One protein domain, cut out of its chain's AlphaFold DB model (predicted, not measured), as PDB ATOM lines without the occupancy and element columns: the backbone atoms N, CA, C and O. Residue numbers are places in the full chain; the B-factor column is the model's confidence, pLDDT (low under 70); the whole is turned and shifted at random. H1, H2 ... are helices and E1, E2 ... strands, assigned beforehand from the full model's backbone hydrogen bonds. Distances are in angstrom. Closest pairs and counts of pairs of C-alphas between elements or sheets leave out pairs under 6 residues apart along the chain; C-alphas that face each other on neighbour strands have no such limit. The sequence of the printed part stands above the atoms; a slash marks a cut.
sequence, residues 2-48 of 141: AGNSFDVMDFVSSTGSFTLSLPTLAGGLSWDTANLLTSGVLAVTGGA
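This is residues 2 to 48 of the 141 residues of an uncharacterized protein of Pirellulales bacterium (UniProt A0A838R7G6). With little regular structure, this is a small sheet of three strands, E3 between E1 and E2, with short helix H1 near one end and a wide loop, residues 8 to 28, swinging out from E1 and back to E2. The printed part has 47 residues, 17 in named elements, in chain order E1, E2, H1, E3; the sheet, E1 - E3 - E2, is antiparallel and the class mixed. It is elongated, 34 by 19 by 14 A, and only just loose, close to compact, with a radius of gyration of the C-alphas of 11.5 A.

E3, residues 41 to 46, pairs over 41 to 43 with E1, residues 5 to 7, at 168 degrees; N 6 and O 42 are within hydrogen-bond range, 2.8 A. Over 43 to 46 it pairs with E2, residues 29 to 32, at 149 degrees; N 32 and O 43 are within range, 2.8 A. H1, residues 36 to 39, only grazes the sheet; its closest C-alphas to E3 are Leu 36 and Leu 42, 5.3 A. H1 is too short for an O i to N i+4 pair; its one O i to N i+3 pair is not within range.

E3 measures 16.3 A, E2 9.6 A, E1 6.7 A and H1 6.0 A. E1 begins at C-alpha 5 (-29.706, 22.697, 21.583); E3 ends at C-alpha 46 (-37.482, 19.919, 30.755).

The farthest C-alphas, Val 12 and Gly 27, are 34.8 A apart. The printed part has no cut. The link E1 to E2 is long. Residues 47 to 48 have pLDDT under 70.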
ATOM      1  N   ALA A   2     -32.620  23.066  30.408       80.94
ATOM      2  CA  ALA A   2     -33.755  23.006  29.490       80.94
ATOM      3  C   ALA A   2     -33.675  24.169  28.482       80.94
ATOM      4  O   ALA A   2     -33.281  25.276  28.849       80.94
ATOM      5  N   GLY A   3     -33.985  23.896  27.217       85.81
ATOM      6  CA  GLY A   3     -33.852  24.833  26.101       85.81
ATOM      7  C   GLY A   3     -32.490  24.814  25.397       85.81
ATOM      8  O   GLY A   3     -32.345  25.456  24.358       85.81
ATOM      9  N   ASN A   4     -31.492  24.078  25.901       92.69
ATOM     10  CA  ASN A   4     -30.228  23.919  25.180       92.69
ATOM     11  C   ASN A   4     -30.436  23.090  23.907       92.69
ATOM     12  O   ASN A   4     -31.145  22.088  23.929       92.69
ATOM     13  N   SER A   5     -29.749  23.459  22.831       94.00
ATOM     14  CA  SER A   5     -29.706  22.697  21.583       94.00
ATOM     15  C   SER A   5     -28.268  22.492  21.123       94.00
ATOM     16  O   SER A   5     -27.387  23.311  21.395       94.00
ATOM     17  N   PHE A   6     -28.039  21.365  20.462       95.19
ATOM     18  CA  PHE A   6     -26.755  20.940  19.933       95.19
ATOM     19  C   PHE A   6     -26.951  20.558  18.473       95.19
ATOM     20  O   PHE A   6     -27.702  19.631  18.172       95.19
ATOM     21  N   ASP A   7     -26.278  21.270  17.579       94.62
ATOM     22  CA  ASP A   7     -26.120  20.835  16.198       94.62
ATOM     23  C   ASP A   7     -25.071  19.717  16.168       94.62
ATOM     24  O   ASP A   7     -23.905  19.933  16.508       94.62
ATOM     25  N   VAL A   8     -25.518  18.496  15.883       93.88
ATOM     26  CA  VAL A   8     -24.693  17.283  15.965       93.88
ATOM     27  C   VAL A   8     -24.417  16.659  14.605       93.88
ATOM     28  O   VAL A   8     -23.473  15.874  14.499       93.88
ATOM     29  N   MET A   9     -25.209  16.962  13.572       89.88
ATOM     30  CA  MET A   9     -25.082  16.336  12.253       89.88
ATOM     31  C   MET A   9     -25.555  17.278  11.141       89.88
ATOM     32  O   MET A   9     -26.646  17.811  11.227       89.88
ATOM     33  N   ASP A  10     -24.809  17.385  10.044       88.69
ATOM     34  CA  ASP A  10     -25.270  18.072   8.829       88.69
ATOM     35  C   ASP A  10     -25.404  17.056   7.688       88.69
ATOM     36  O   ASP A  10     -24.494  16.257   7.436       88.69
ATOM     37  N   PHE A  11     -26.557  17.037   7.023       85.31
ATOM     38  CA  PHE A  11     -26.823  16.156   5.892       85.31
ATOM     39  C   PHE A  11     -27.923  16.714   4.986       85.31
ATOM     40  O   PHE A  11     -28.888  17.331   5.424       85.31
ATOM     41  N   VAL A  12     -27.813  16.409   3.692       83.75
ATOM     42  CA  VAL A  12     -28.817  16.789   2.681       83.75
ATOM     43  C   VAL A  12     -30.024  15.838   2.699       83.75
ATOM     44  O   VAL A  12     -31.139  16.229   2.369       83.75
ATOM     45  N   SER A  13     -29.812  14.579   3.088       84.19
ATOM     46  CA  SER A  13     -30.864  13.568   3.227       84.19
ATOM     47  C   SER A  13     -30.441  12.477   4.206       84.19
ATOM     48  O   SER A  13     -29.302  12.011   4.135       84.19
ATOM     49  N   SER A  14     -31.361  12.016   5.052       82.38
ATOM     50  CA  SER A  14     -31.175  10.849   5.918       82.38
ATOM     51  C   SER A  14     -31.877   9.623   5.316       82.38
ATOM     52  O   SER A  14     -33.002   9.704   4.827       82.38
ATOM     53  N   THR A  15     -31.199   8.472   5.297       86.12
ATOM     54  CA  THR A  15     -31.779   7.184   4.875       86.12
ATOM     55  C   THR A  15     -31.307   6.068   5.806       86.12
ATOM     56  O   THR A  15     -30.245   6.173   6.417       86.12
ATOM     57  N   GLY A  16     -32.094   4.994   5.915       85.69
ATOM     58  CA  GLY A  16     -31.796   3.857   6.789       85.69
ATOM     59  C   GLY A  16     -32.312   4.024   8.223       85.69
ATOM     60  O   GLY A  16     -33.140   4.885   8.513       85.69
ATOM     61  N   SER A  17     -31.840   3.158   9.117       82.06
ATOM     62  CA  SER A  17     -32.152   3.193  10.548       82.06
ATOM     63  C   SER A  17     -30.854   3.129  11.340       82.06
ATOM     64  O   SER A  17     -29.946   2.379  10.989       82.06
ATOM     65  N   PHE A  18     -30.773   3.896  12.418       79.38
ATOM     66  CA  PHE A  18     -29.670   3.847  13.370       79.38
ATOM     67  C   PHE A  18     -30.243   3.803  14.781       79.38
ATOM     68  O   PHE A  18     -31.392   4.178  15.020       79.38
ATOM     69  N   THR A  19     -29.434   3.324  15.719       85.31
ATOM     70  CA  THR A  19     -29.795   3.278  17.133       85.31
ATOM     71  C   THR A  19     -29.067   4.401  17.845       85.31
ATOM     72  O   THR A  19     -27.846   4.518  17.747       85.31
ATOM     73  N   LEU A  20     -29.817   5.234  18.558       86.81
ATOM     74  CA  LEU A  20     -29.264   6.334  19.326       86.81
ATOM     75  C   LEU A  20     -29.147   5.915  20.794       86.81
ATOM     76  O   LEU A  20     -30.142   5.577  21.427       86.81
ATOM     77  N   SER A  21     -27.928   5.928  21.329       90.38
ATOM     78  CA  SER A  21     -27.661   5.668  22.746       90.38
ATOM     79  C   SER A  21     -27.279   6.978  23.421       90.38
ATOM     80  O   SER A  21     -26.124   7.396  23.348       90.38
ATOM     81  N   LEU A  22     -28.246   7.632  24.061       88.50
ATOM     82  CA  LEU A  22     -28.013   8.862  24.818       88.50
ATOM     83  C   LEU A  22     -27.927   8.563  26.319       88.50
ATOM     84  O   LEU A  22     -28.679   7.720  26.812       88.50
ATOM     85  N   PRO A  23     -27.045   9.245  27.070       89.19
ATOM     86  CA  PRO A  23     -27.027   9.128  28.521       89.19
ATOM     87  C   PRO A  23     -28.297   9.740  29.126       89.19
ATOM     88  O   PRO A  23     -28.814  10.735  28.617       89.19
ATOM     89  N   THR A  24     -28.760   9.196  30.250       84.31
ATOM     90  CA  THR A  24     -29.832   9.812  31.044       84.31
ATOM     91  C   THR A  24     -29.377  11.172  31.572       84.31
ATOM     92  O   THR A  24     -28.260  11.308  32.078       84.31
ATOM     93  N   LEU A  25     -30.237  12.184  31.465       83.19
ATOM     94  CA  LEU A  25     -29.968  13.519  31.992       83.19
ATOM     95  C   LEU A  25     -30.462  13.643  33.439       83.19
ATOM     96  O   LEU A  25     -31.492  13.088  33.810       83.19
ATOM     97  N   ALA A  26     -29.720  14.381  34.266       79.25
ATOM     98  CA  ALA A  26     -30.101  14.655  35.650       79.25
ATOM     99  C   ALA A  26     -31.120  15.801  35.748       79.25
ATOM    100  O   ALA A  26     -31.205  16.646  34.856       79.25
ATOM    101  N   GLY A  27     -31.833  15.867  36.877       75.94
ATOM    102  CA  GLY A  27     -32.679  17.012  37.226       75.94
ATOM    103  C   GLY A  27     -33.967  17.120  36.414       75.94
ATOM    104  O   GLY A  27     -34.359  18.233  36.083       75.94
ATOM    105  N   GLY A  28     -34.586  15.983  36.064       73.00
ATOM    106  CA  GLY A  28     -35.828  15.969  35.288       73.00
ATOM    107  C   GLY A  28     -35.639  16.618  33.924       73.00
ATOM    108  O   GLY A  28     -36.420  17.467  33.533       73.00
ATOM    109  N   LEU A  29     -34.546  16.302  33.229       84.19
ATOM    110  CA  LEU A  29     -34.277  16.760  31.867       84.19
ATOM    111  C   LEU A  29     -34.399  15.570  30.916       84.19
ATOM    112  O   LEU A  29     -34.126  14.433  31.295       84.19
ATOM    113  N   SER A  30     -34.793  15.824  29.675       87.25
ATOM    114  CA  SER A  30     -34.916  14.788  28.646       87.25
ATOM    115  C   SER A  30     -34.326  15.256  27.325       87.25
ATOM    116  O   SER A  30     -34.284  16.453  27.033       87.25
ATOM    117  N   TRP A  31     -33.836  14.301  26.540       91.19
ATOM    118  CA  TRP A  31     -33.380  14.556  25.180       91.19
ATOM    119  C   TRP A  31     -34.577  14.622  24.237       91.19
ATOM    120  O   TRP A  31     -35.351  13.673  24.157       91.19
ATOM    121  N   ASP A  32     -34.691  15.717  23.498       89.94
ATOM    122  CA  ASP A  32     -35.630  15.854  22.393       89.94
ATOM    123  C   ASP A  32     -34.902  15.562  21.075       89.94
ATOM    124  O   ASP A  32     -33.998  16.294  20.654       89.94
ATOM    125  N   THR A  33     -35.294  14.458  20.439       91.62
ATOM    126  CA  THR A  33     -34.735  13.970  19.174       91.62
ATOM    127  C   THR A  33     -35.620  14.284  17.966       91.62
ATOM    128  O   THR A  33     -35.302  13.823  16.869       91.62
ATOM    129  N   ALA A  34     -36.717  15.035  18.121       90.12
ATOM    130  CA  ALA A  34     -37.685  15.283  17.046       90.12
ATOM    131  C   ALA A  34     -37.046  15.938  15.809       90.12
ATOM    132  O   ALA A  34     -37.404  15.624  14.674       90.12
ATOM    133  N   ASN A  35     -36.051  16.800  16.029       91.44
ATOM    134  CA  ASN A  35     -35.341  17.517  14.968       91.44
ATOM    135  C   ASN A  35     -34.008  16.870  14.561       91.44
ATOM    136  O   ASN A  35     -33.385  17.323  13.599       91.44
ATOM    137  N   LEU A  36     -33.585  15.787  15.225       91.94
ATOM    138  CA  LEU A  36     -32.276  15.170  14.991       91.94
ATOM    139  C   LEU A  36     -32.123  14.699  13.540       91.94
ATOM    140  O   LEU A  36     -31.064  14.861  12.945       91.94
ATOM    141  N   LEU A  37     -33.195  14.148  12.958       90.19
ATOM    142  CA  LEU A  37     -33.179  13.611  11.594       90.19
ATOM    143  C   LEU A  37     -33.636  14.574  10.501       90.19
ATOM    144  O   LEU A  37     -33.570  14.219   9.324       90.19
ATOM    145  N   THR A  38     -34.061  15.774  10.887       90.12
ATOM    146  CA  THR A  38     -34.553  16.795   9.957       90.12
ATOM    147  C   THR A  38     -33.546  17.923   9.804       90.12
ATOM    148  O   THR A  38     -33.268  18.347   8.689       90.12
ATOM    149  N   SER A  39     -32.993  18.403  10.919       91.19
ATOM    150  CA  SER A  39     -32.064  19.533  10.946       91.19
ATOM    151  C   SER A  39     -30.768  19.223  11.685       91.19
ATOM    152  O   SER A  39     -30.015  20.149  11.958       91.19
ATOM    153  N   GLY A  40     -30.544  17.969  12.093       92.50
ATOM    154  CA  GLY A  40     -29.328  17.605  12.815       92.50
ATOM    155  C   GLY A  40     -29.264  18.072  14.262       92.50
ATOM    156  O   GLY A  40     -28.217  17.964  14.894       92.50
ATOM    157  N   VAL A  41     -30.364  18.606  14.797       93.81
ATOM    158  CA  VAL A  41     -30.375  19.251  16.112       93.81
ATOM    159  C   VAL A  41     -30.912  18.296  17.167       93.81
ATOM    160  O   VAL A  41     -32.032  17.797  17.064       93.81
ATOM    161  N   LEU A  42     -30.124  18.099  18.220       94.19
ATOM    162  CA  LEU A  42     -30.528  17.444  19.457       94.19
ATOM    163  C   LEU A  42     -30.787  18.511  20.522       94.19
ATOM    164  O   LEU A  42     -29.919  19.344  20.781       94.19
ATOM    165  N   ALA A  43     -31.951  18.490  21.165       93.25
ATOM    166  CA  ALA A  43     -32.289  19.462  22.200       93.25
ATOM    167  C   ALA A  43     -32.410  18.817  23.586       93.25
ATOM    168  O   ALA A  43     -32.610  17.613  23.728       93.25
ATOM    169  N   VAL A  44     -32.264  19.636  24.622       91.44
ATOM    170  CA  VAL A  44     -32.540  19.283  26.013       91.44
ATOM    171  C   VAL A  44     -33.806  20.013  26.410       91.44
ATOM    172  O   VAL A  44     -33.815  21.241  26.488       91.44
ATOM    173  N   THR A  45     -34.862  19.270  26.697       88.38
ATOM    174  CA  THR A  45     -36.092  19.822  27.262       88.38
ATOM    175  C   THR A  45     -36.125  19.604  28.773       88.38
ATOM    176  O   THR A  45     -35.397  18.762  29.310       88.38
ATOM    177  N   GLY A  46     -36.972  20.370  29.465       78.81
ATOM    178  CA  GLY A  46     -37.482  19.919  30.755       78.81
ATOM    179  C   GLY A  46     -38.157  18.573  30.522       78.81
ATOM    180  O   GLY A  46     -39.062  18.477  29.696       78.81
ATOM    181  N   GLY A  47     -37.642  17.528  31.156       65.88
ATOM    182  CA  GLY A  47     -38.403  16.307  31.365       65.88
ATOM    183  C   GLY A  47     -39.602  16.643  32.239       65.88
ATOM    184  O   GLY A  47     -39.573  17.631  32.982       65.88
ATOM    185  N   ALA A  48     -40.670  15.863  32.114       64.06
ATOM    186  CA  ALA A  48     -41.801  16.039  33.003       64.06
ATOM    187  C   ALA A  48     -41.301  15.962  34.450       64.06
ATOM    188  O   ALA A  48     -40.452  15.132  34.797       64.06
TER     189      ALA A  48